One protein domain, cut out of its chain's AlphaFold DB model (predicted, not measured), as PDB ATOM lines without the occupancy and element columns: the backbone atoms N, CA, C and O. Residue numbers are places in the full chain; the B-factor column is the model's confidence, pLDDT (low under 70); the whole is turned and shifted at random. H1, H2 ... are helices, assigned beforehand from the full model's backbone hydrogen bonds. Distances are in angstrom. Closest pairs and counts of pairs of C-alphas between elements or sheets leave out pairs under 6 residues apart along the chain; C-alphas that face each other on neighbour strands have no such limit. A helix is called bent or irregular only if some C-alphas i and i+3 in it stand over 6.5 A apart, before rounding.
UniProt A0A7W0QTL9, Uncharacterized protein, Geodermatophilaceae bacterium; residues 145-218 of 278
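AT A GLANCE: This is residues 145 to 218 of the 278 residues of an uncharacterized protein of Geodermatophilaceae bacterium (UniProt A0A7W0QTL9). Two long helices, H2 and the shorter H1, make a narrow, lopsided V, joined at its point by a tight turn at residues 171 to 173, with a gap opening between the arms away from the turn. H2 makes the longest axis, and its far end runs well past the beginning of H1. The printed part has 74 residues with two named helices, H1 then H2 along the chain, and no named strand; the class is all helix. The whole is extended, with a radius of gyration of the C-alphas of 19.6 A and spans of 67 by 24 by 8 A.

HOW THE PARTS SIT: Begin with H2, residues 174 to 216, the longest helix. Next look for H1, residues 145 to 170, which is close to H2 but not clearly touching it, with 2 pairs of C-alphas within 8 A. Their closest C-alphas, those of Gly 170 and Trp 177, are 6.2 A apart. The two run opposite ways at a shallow tilt of 11 degrees, and their centres are 16.2 A apart. Residues 145 to 161 of H1 stand free, and so do residues 185 to 218, of which 185 to 216 belong to H2. Of the O i to N i+4 pairs, 18 of 22 in H1 and 36 of 39 in H2 are within hydrogen-bond range.

IN THESE COORDINATES: Find C-alpha 174 at (-5.676, 149.793, 360.539); from there H2 runs 62.6 A to C-alpha 216 at (24.038, 142.524, 415.154). H2 is irregular, but only just: C-alphas 175 and 178 are 6.6 A apart. H1 runs 39.3 A from C-alpha 145 at (7.339, 135.833, 401.159) to C-alpha 170.

THE WHOLE: The two C-alphas farthest apart, those of Gln 173 and Met 218, are 67.5 A apart. The printed part has no cut, and its one link, H1 to H2, is tight. Mean pLDDT of the printed part is 73.5; look for values under 70 in 27 residues, among them 145 to 154, 166 to 174 and 217 to 218.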
ATOM      1  N   VAL A 145       7.026 136.505 402.428       56.94
ATOM      2  CA  VAL A 145       7.339 135.833 401.159       56.94
ATOM      3  C   VAL A 145       6.070 135.653 400.315       56.94
ATOM      4  O   VAL A 145       6.104 135.846 399.096       56.94
ATOM      5  N   ASP A 146       4.919 135.427 400.951       57.84
ATOM      6  CA  ASP A 146       3.652 135.197 400.247       57.84
ATOM      7  C   ASP A 146       3.021 136.469 399.654       57.84
ATOM      8  O   ASP A 146       2.400 136.430 398.582       57.84
ATOM      9  N   ILE A 147       3.225 137.637 400.274       57.81
ATOM     10  CA  ILE A 147       2.641 138.898 399.780       57.81
ATOM     11  C   ILE A 147       3.322 139.354 398.475       57.81
ATOM     12  O   ILE A 147       2.664 139.883 397.569       57.81
ATOM     13  N   ARG A 148       4.630 139.095 398.315       54.62
ATOM     14  CA  ARG A 148       5.392 139.457 397.102       54.62
ATOM     15  C   ARG A 148       5.061 138.544 395.912       54.62
ATOM     16  O   ARG A 148       5.064 139.011 394.770       54.62
ATOM     17  N   ALA A 149       4.686 137.289 396.167       53.62
ATOM     18  CA  ALA A 149       4.276 136.340 395.130       53.62
ATOM     19  C   ALA A 149       2.903 136.677 394.510       53.62
ATOM     20  O   ALA A 149       2.711 136.496 393.304       53.62
ATOM     21  N   ARG A 150       1.953 137.230 395.285       57.25
ATOM     22  CA  ARG A 150       0.625 137.631 394.767       57.25
ATOM     23  C   ARG A 150       0.669 138.843 393.842       57.25
ATOM     24  O   ARG A 150      -0.004 138.838 392.812       57.25
ATOM     25  N   ARG A 151       1.488 139.854 394.157       58.16
ATOM     26  CA  ARG A 151       1.574 141.084 393.344       58.16
ATOM     27  C   ARG A 151       2.100 140.823 391.931       58.16
ATOM     28  O   ARG A 151       1.593 141.407 390.978       58.16
ATOM     29  N   ARG A 152       3.050 139.891 391.769       60.72
ATOM     30  CA  ARG A 152       3.587 139.530 390.443       60.72
ATOM     31  C   ARG A 152       2.529 138.910 389.525       60.72
ATOM     32  O   ARG A 152       2.548 139.199 388.333       60.72
ATOM     33  N   ARG A 153       1.591 138.123 390.073       57.16
ATOM     34  CA  ARG A 153       0.542 137.431 389.297       57.16
ATOM     35  C   ARG A 153      -0.556 138.374 388.801       57.16
ATOM     36  O   ARG A 153      -1.017 138.222 387.676       57.16
ATOM     37  N   MET A 154      -0.937 139.380 389.593       69.69
ATOM     38  CA  MET A 154      -1.902 140.396 389.141       69.69
ATOM     39  C   MET A 154      -1.329 141.271 388.021       69.69
ATOM     40  O   MET A 154      -2.041 141.584 387.071       69.69
ATOM     41  N   LEU A 155      -0.033 141.597 388.084       71.69
ATOM     42  CA  LEU A 155       0.639 142.364 387.033       71.69
ATOM     43  C   LEU A 155       0.683 141.590 385.705       71.69
ATOM     44  O   LEU A 155       0.397 142.154 384.655       71.69
ATOM     45  N   THR A 156       0.989 140.287 385.748       69.69
ATOM     46  CA  THR A 156       0.974 139.441 384.540       69.69
ATOM     47  C   THR A 156      -0.436 139.286 383.982       69.69
ATOM     48  O   THR A 156      -0.606 139.339 382.768       69.69
ATOM     49  N   GLY A 157      -1.445 139.164 384.853       70.19
ATOM     50  CA  GLY A 157      -2.851 139.136 384.447       70.19
ATOM     51  C   GLY A 157      -3.294 140.417 383.734       70.19
ATOM     52  O   GLY A 157      -3.910 140.339 382.675       70.19
ATOM     53  N   LEU A 158      -2.926 141.591 384.260       70.81
ATOM     54  CA  LEU A 158      -3.247 142.881 383.638       70.81
ATOM     55  C   LEU A 158      -2.510 143.096 382.311       70.81
ATOM     56  O   LEU A 158      -3.117 143.572 381.357       70.81
ATOM     57  N   ILE A 159      -1.236 142.700 382.223       75.50
ATOM     58  CA  ILE A 159      -0.466 142.772 380.971       75.50
ATOM     59  C   ILE A 159      -1.081 141.853 379.912       75.50
ATOM     60  O   ILE A 159      -1.294 142.282 378.783       75.50
ATOM     61  N   ALA A 160      -1.410 140.610 380.273       68.69
ATOM     62  CA  ALA A 160      -2.051 139.676 379.355       68.69
ATOM     63  C   ALA A 160      -3.395 140.221 378.853       68.69
ATOM     64  O   ALA A 160      -3.663 140.164 377.656       68.69
ATOM     65  N   LEU A 161      -4.204 140.807 379.743       75.38
ATOM     66  CA  LEU A 161      -5.486 141.410 379.383       75.38
ATOM     67  C   LEU A 161      -5.320 142.622 378.452       75.38
ATOM     68  O   LEU A 161      -6.051 142.732 377.472       75.38
ATOM     69  N   ALA A 162      -4.344 143.494 378.718       68.25
ATOM     70  CA  ALA A 162      -4.052 144.659 377.883       68.25
ATOM     71  C   ALA A 162      -3.599 144.254 376.472       68.25
ATOM     72  O   ALA A 162      -4.099 144.793 375.489       68.25
ATOM     73  N   VAL A 163      -2.723 143.249 376.359       70.62
ATOM     74  CA  VAL A 163      -2.274 142.709 375.063       70.62
ATOM     75  C   VAL A 163      -3.441 142.086 374.291       70.62
ATOM     76  O   VAL A 163      -3.554 142.266 373.079       70.62
ATOM     77  N   LEU A 164      -4.340 141.395 374.994       67.50
ATOM     78  CA  LEU A 164      -5.524 140.775 374.402       67.50
ATOM     79  C   LEU A 164      -6.504 141.837 373.869       67.50
ATOM     80  O   LEU A 164      -7.025 141.689 372.764       67.50
ATOM     81  N   TRP A 165      -6.683 142.946 374.594       70.75
ATOM     82  CA  TRP A 165      -7.505 144.083 374.160       70.75
ATOM     83  C   TRP A 165      -6.855 144.885 373.014       70.75
ATOM     84  O   TRP A 165      -7.542 145.293 372.079       70.75
ATOM     85  N   ALA A 166      -5.527 145.044 373.020       60.88
ATOM     86  CA  ALA A 166      -4.771 145.716 371.958       60.88
ATOM     87  C   ALA A 166      -4.814 144.946 370.626       60.88
ATOM     88  O   ALA A 166      -4.985 145.544 369.558       60.88
ATOM     89  N   GLY A 167      -4.725 143.612 370.685       64.88
ATOM     90  CA  GLY A 167      -4.931 142.742 369.525       64.88
ATOM     91  C   GLY A 167      -6.358 142.832 368.978       64.88
ATOM     92  O   GLY A 167      -6.549 142.877 367.763       64.88
ATOM     93  N   PHE A 168      -7.351 142.938 369.866       59.94
ATOM     94  CA  PHE A 168      -8.757 143.105 369.494       59.94
ATOM     95  C   PHE A 168      -9.024 144.450 368.795       59.94
ATOM     96  O   PHE A 168      -9.709 144.494 367.775       59.94
ATOM     97  N   ALA A 169      -8.419 145.541 369.279       57.00
ATOM     98  CA  ALA A 169      -8.527 146.868 368.667       57.00
ATOM     99  C   ALA A 169      -7.884 146.943 367.267       57.00
ATOM    100  O   ALA A 169      -8.381 147.648 366.389       57.00
ATOM    101  N   GLY A 170      -6.818 146.169 367.030       57.00
ATOM    102  CA  GLY A 170      -6.123 146.119 365.739       57.00
ATOM    103  C   GLY A 170      -6.915 145.559 364.582       57.00
ATOM    104  O   GLY A 170      -6.614 145.834 363.422       57.00
ATOM    105  N   PHE A 171      -7.950 144.792 364.898       62.31
ATOM    106  CA  PHE A 171      -8.772 144.151 363.895       62.31
ATOM    107  C   PHE A 171      -9.790 145.112 363.258       62.31
ATOM    108  O   PHE A 171     -10.247 144.855 362.146       62.31
ATOM    109  N   TRP A 172     -10.139 146.228 363.918       65.06
ATOM    110  CA  TRP A 172     -11.304 147.029 363.517       65.06
ATOM    111  C   TRP A 172     -11.010 148.236 362.603       65.06
ATOM    112  O   TRP A 172     -11.887 148.586 361.820       65.06
ATOM    113  N   GLN A 173      -9.811 148.847 362.620       67.00
ATOM    114  CA  GLN A 173      -9.414 149.962 361.722       67.00
ATOM    115  C   GLN A 173      -7.866 150.141 361.689       67.00
ATOM    116  O   GLN A 173      -7.303 150.662 362.653       67.00
ATOM    117  N   PRO A 174      -7.152 149.804 360.591       66.06
ATOM    118  CA  PRO A 174      -5.676 149.793 360.539       66.06
ATOM    119  C   PRO A 174      -4.994 151.153 360.753       66.06
ATOM    120  O   PRO A 174      -3.850 151.213 361.199       66.06
ATOM    121  N   VAL A 175      -5.673 152.255 360.423       75.31
ATOM    122  CA  VAL A 175      -5.101 153.611 360.516       75.31
ATOM    123  C   VAL A 175      -5.176 154.161 361.947       75.31
ATOM    124  O   VAL A 175      -4.300 154.921 362.353       75.31
ATOM    125  N   LEU A 176      -6.151 153.723 362.754       69.75
ATOM    126  CA  LEU A 176      -6.289 154.143 364.157       69.75
ATOM    127  C   LEU A 176      -5.287 153.465 365.109       69.75
ATOM    128  O   LEU A 176      -5.247 153.791 366.293       69.75
ATOM    129  N   TRP A 177      -4.460 152.541 364.616       71.06
ATOM    130  CA  TRP A 177      -3.577 151.739 365.464       71.06
ATOM    131  C   TRP A 177      -2.286 152.464 365.877       71.06
ATOM    132  O   TRP A 177      -1.752 152.212 366.954       71.06
ATOM    133  N   TRP A 178      -1.814 153.421 365.070       77.81
ATOM    134  CA  TRP A 178      -0.624 154.225 365.387       77.81
ATOM    135  C   TRP A 178      -0.754 155.036 366.691       77.81
ATOM    136  O   TRP A 178       0.138 154.929 367.534       77.81
ATOM    137  N   PRO A 179      -1.844 155.802 366.913       75.06
ATOM    138  CA  PRO A 179      -2.078 156.487 368.184       75.06
ATOM    139  C   PRO A 179      -2.091 155.544 369.390       75.06
ATOM    140  O   PRO A 179      -1.550 155.887 370.436       75.06
ATOM    141  N   GLN A 180      -2.665 154.347 369.232       69.31
ATOM    142  CA  GLN A 180      -2.744 153.353 370.301       69.31
ATOM    143  C   GLN A 180      -1.356 152.834 370.689       69.31
ATOM    144  O   GLN A 180      -1.027 152.819 371.869       69.31
ATOM    145  N   ILE A 181      -0.505 152.503 369.708       75.44
ATOM    146  CA  ILE A 181       0.880 152.076 369.971       75.44
ATOM    147  C   ILE A 181       1.654 153.169 370.716       75.44
ATOM    148  O   ILE A 181       2.394 152.867 371.650       75.44
ATOM    149  N   ILE A 182       1.479 154.437 370.333       76.88
ATOM    150  CA  ILE A 182       2.118 155.562 371.026       76.88
ATOM    151  C   ILE A 182       1.606 155.663 372.468       76.88
ATOM    152  O   ILE A 182       2.410 155.803 373.388       76.88
ATOM    153  N   LEU A 183       0.292 155.561 372.681       77.62
ATOM    154  CA  LEU A 183      -0.312 155.634 374.010       77.62
ATOM    155  C   LEU A 183       0.165 154.490 374.915       77.62
ATOM    156  O   LEU A 183       0.561 154.729 376.056       77.62
ATOM    157  N   ASP A 184       0.206 153.268 374.390       75.12
ATOM    158  CA  ASP A 184       0.681 152.092 375.113       75.12
ATOM    159  C   ASP A 184       2.176 152.216 375.447       75.12
ATOM    160  O   ASP A 184       2.589 151.888 376.561       75.12
ATOM    161  N   LEU A 185       2.989 152.764 374.533       78.69
ATOM    162  CA  LEU A 185       4.406 153.046 374.779       78.69
ATOM    163  C   LEU A 185       4.590 154.082 375.895       78.69
ATOM    164  O   LEU A 185       5.451 153.912 376.761       78.69
ATOM    165  N   VAL A 186       3.770 155.138 375.903       82.38
ATOM    166  CA  VAL A 186       3.789 156.172 376.945       82.38
ATOM    167  C   VAL A 186       3.438 155.562 378.300       82.38
ATOM    168  O   VAL A 186       4.211 155.723 379.249       82.38
ATOM    169  N   ILE A 187       2.341 154.801 378.382       81.31
ATOM    170  CA  ILE A 187       1.906 154.116 379.608       81.31
ATOM    171  C   ILE A 187       2.984 153.137 380.088       81.31
ATOM    172  O   ILE A 187       3.324 153.114 381.272       81.31
ATOM    173  N   PHE A 188       3.566 152.357 379.178       81.38
ATOM    174  CA  PHE A 188       4.626 151.411 379.510       81.38
ATOM    175  C   PHE A 188       5.871 152.119 380.048       81.38
ATOM    176  O   PHE A 188       6.404 151.716 381.084       81.38
ATOM    177  N   SER A 189       6.311 153.203 379.398       73.88
ATOM    178  CA  SER A 189       7.457 153.985 379.873       73.88
ATOM    179  C   SER A 189       7.209 154.553 381.273       73.88
ATOM    180  O   SER A 189       8.097 154.498 382.124       73.88
ATOM    181  N   TYR A 190       5.978 154.997 381.547       83.56
ATOM    182  CA  TYR A 190       5.579 155.534 382.843       83.56
ATOM    183  C   TYR A 190       5.599 154.464 383.944       83.56
ATOM    184  O   TYR A 190       6.103 154.696 385.042       83.56
ATOM    185  N   LEU A 191       5.134 153.249 383.649       83.12
ATOM    186  CA  LEU A 191       5.199 152.139 384.602       83.12
ATOM    187  C   LEU A 191       6.638 151.690 384.885       83.12
ATOM    188  O   LEU A 191       6.974 151.381 386.029       83.12
ATOM    189  N   VAL A 192       7.501 151.659 383.865       79.44
ATOM    190  CA  VAL A 192       8.932 151.361 384.044       79.44
ATOM    191  C   VAL A 192       9.598 152.433 384.903       79.44
ATOM    192  O   VAL A 192      10.373 152.097 385.797       79.44
ATOM    193  N   PHE A 193       9.251 153.701 384.684       84.44
ATOM    194  CA  PHE A 193       9.724 154.815 385.494       84.44
ATOM    195  C   PHE A 193       9.355 154.642 386.978       84.44
ATOM    196  O   PHE A 193      10.245 154.653 387.828       84.44
ATOM    197  N   LEU A 194       8.089 154.341 387.287       82.69
ATOM    198  CA  LEU A 194       7.646 154.053 388.661       82.69
ATOM    199  C   LEU A 194       8.372 152.848 389.278       82.69
ATOM    200  O   LEU A 194       8.669 152.820 390.474       82.69
ATOM    201  N   ARG A 195       8.684 151.828 388.471       81.62
ATOM    202  CA  ARG A 195       9.408 150.647 388.954       81.62
ATOM    203  C   ARG A 195      10.864 150.961 389.286       81.62
ATOM    204  O   ARG A 195      11.370 150.434 390.273       81.62
ATOM    205  N   LEU A 196      11.512 151.815 388.498       76.88
ATOM    206  CA  LEU A 196      12.867 152.302 388.760       76.88
ATOM    207  C   LEU A 196      12.922 153.128 390.050       76.88
ATOM    208  O   LEU A 196      13.889 153.012 390.802       76.88
ATOM    209  N   GLU A 197      11.888 153.920 390.340       87.75
ATOM    210  CA  GLU A 197      11.783 154.647 391.612       87.75
ATOM    211  C   GLU A 197      11.665 153.695 392.803       87.75
ATOM    212  O   GLU A 197      12.468 153.779 393.735       87.75
ATOM    213  N   ALA A 198      10.762 152.713 392.725       85.50
ATOM    214  CA  ALA A 198      10.614 151.704 393.772       85.50
ATOM    215  C   ALA A 198      11.895 150.868 393.977       85.50
ATOM    216  O   ALA A 198      12.227 150.496 395.102       85.50
ATOM    217  N   GLN A 199      12.647 150.584 392.908       83.00
ATOM    218  CA  GLN A 199      13.932 149.880 392.998       83.00
ATOM    219  C   GLN A 199      14.991 150.707 393.727       83.00
ATOM    220  O   GLN A 199      15.708 150.186 394.577       83.00
ATOM    221  N   ARG A 200      15.056 152.015 393.461       82.31
ATOM    222  CA  ARG A 200      15.987 152.911 394.162       82.31
ATOM    223  C   ARG A 200      15.697 152.979 395.659       82.31
ATOM    224  O   ARG A 200      16.622 153.159 396.448       82.31
ATOM    225  N   GLU A 201      14.441 152.833 396.070       86.50
ATOM    226  CA  GLU A 201      14.082 152.735 397.488       86.50
ATOM    227  C   GLU A 201      14.512 151.403 398.105       86.50
ATOM    228  O   GLU A 201      15.010 151.388 399.232       86.50
ATOM    229  N   GLN A 202      14.401 150.302 397.360       84.25
ATOM    230  CA  GLN A 202      14.897 148.996 397.801       84.25
ATOM    231  C   GLN A 202      16.413 149.012 398.006       84.25
ATOM    232  O   GLN A 202      16.870 148.584 399.063       84.25
ATOM    233  N   ASP A 203      17.173 149.629 397.100       87.56
ATOM    234  CA  ASP A 203      18.621 149.815 397.268       87.56
ATOM    235  C   ASP A 203      18.956 150.580 398.560       87.56
ATOM    236  O   ASP A 203      19.938 150.283 399.251       87.56
ATOM    237  N   ARG A 204      18.138 151.575 398.936       82.00
ATOM    238  CA  ARG A 204      18.307 152.287 400.216       82.00
ATOM    239  C   ARG A 204      17.982 151.382 401.401       82.00
ATOM    240  O   ARG A 204      18.723 151.400 402.385       82.00
ATOM    241  N   GLN A 205      16.926 150.573 401.314       83.19
ATOM    242  CA  GLN A 205      16.567 149.613 402.361       83.19
ATOM    243  C   GLN A 205      17.630 148.529 402.532       83.19
ATOM    244  O   GLN A 205      17.947 148.169 403.662       83.19
ATOM    245  N   GLU A 206      18.240 148.051 401.452       86.62
ATOM    246  CA  GLU A 206      19.338 147.087 401.510       86.62
ATOM    247  C   GLU A 206      20.564 147.681 402.198       86.62
ATOM    248  O   GLU A 206      21.139 147.049 403.084       86.62
ATOM    249  N   ARG A 207      20.904 148.944 401.910       86.50
ATOM    250  CA  ARG A 207      21.969 149.654 402.640       86.50
ATOM    251  C   ARG A 207      21.638 149.811 404.125       86.50
ATOM    252  O   ARG A 207      22.536 149.684 404.961       86.50
ATOM    253  N   ARG A 208      20.370 150.054 404.476       84.06
ATOM    254  CA  ARG A 208      19.915 150.096 405.879       84.06
ATOM    255  C   ARG A 208      20.012 148.710 406.533       84.06
ATOM    256  O   ARG A 208      20.533 148.607 407.643       84.06
ATOM    257  N   ARG A 209      19.623 147.643 405.830       87.06
ATOM    258  CA  ARG A 209      19.727 146.249 406.298       87.06
ATOM    259  C   ARG A 209      21.174 145.805 406.481       87.06
ATOM    260  O   ARG A 209      21.478 145.208 407.505       87.06
ATOM    261  N   ALA A 210      22.080 146.163 405.574       87.25
ATOM    262  CA  ALA A 210      23.507 145.875 405.707       87.25
ATOM    263  C   ALA A 210      24.108 146.556 406.950       87.25
ATOM    264  O   ALA A 210      24.865 145.942 407.705       87.25
ATOM    265  N   ARG A 211      23.710 147.807 407.228       83.31
ATOM    266  CA  ARG A 211      24.112 148.522 408.452       83.31
ATOM    267  C   ARG A 211      23.519 147.882 409.711       83.31
ATOM    268  O   ARG A 211      24.229 147.756 410.705       83.31
ATOM    269  N   ALA A 212      22.258 147.452 409.676       84.62
ATOM    270  CA  ALA A 212      21.611 146.774 410.800       84.62
ATOM    271  C   ALA A 212      22.222 145.387 411.082       84.62
ATOM    272  O   ALA A 212      22.514 145.069 412.232       84.62
ATOM    273  N   ALA A 213      22.504 144.598 410.042       82.69
ATOM    274  CA  ALA A 213      23.173 143.303 410.157       82.69
ATOM    275  C   ALA A 213      24.590 143.448 410.733       82.69
ATOM    276  O   ALA A 213      24.995 142.689 411.612       82.69
ATOM    277  N   THR A 214      25.318 144.491 410.323       82.88
ATOM    278  CA  THR A 214      26.643 144.793 410.885       82.88
ATOM    279  C   THR A 214      26.565 145.127 412.380       82.88
ATOM    280  O   THR A 214      27.447 144.729 413.136       82.88
ATOM    281  N   ARG A 215      25.496 145.796 412.848       74.50
ATOM    282  CA  ARG A 215      25.285 146.060 414.286       74.50
ATOM    283  C   ARG A 215      25.016 144.786 415.086       74.50
ATOM    284  O   ARG A 215      25.501 144.689 416.204       74.50
ATOM    285  N   LEU A 216      24.299 143.820 414.513       70.94
ATOM    286  CA  LEU A 216      24.038 142.524 415.154       70.94
ATOM    287  C   LEU A 216      25.281 141.628 415.217       70.94
ATOM    288  O   LEU A 216      25.391 140.797 416.107       70.94
ATOM    289  N   THR A 217      26.226 141.802 414.289       68.69
ATOM    290  CA  THR A 217      27.467 141.006 414.239       68.69
ATOM    291  C   THR A 217      28.589 141.620 415.088       68.69
ATOM    292  O   THR A 217      29.674 141.051 415.184       68.69
ATOM    293  N   MET A 218      28.363 142.787 415.702       63.66
ATOM    294  CA  MET A 218      29.310 143.382 416.642       63.66
ATOM    295  C   MET A 218      29.330 142.500 417.906       63.66
ATOM    296  O   MET A 218      28.317 142.437 418.599       63.66
TER     297      MET A 218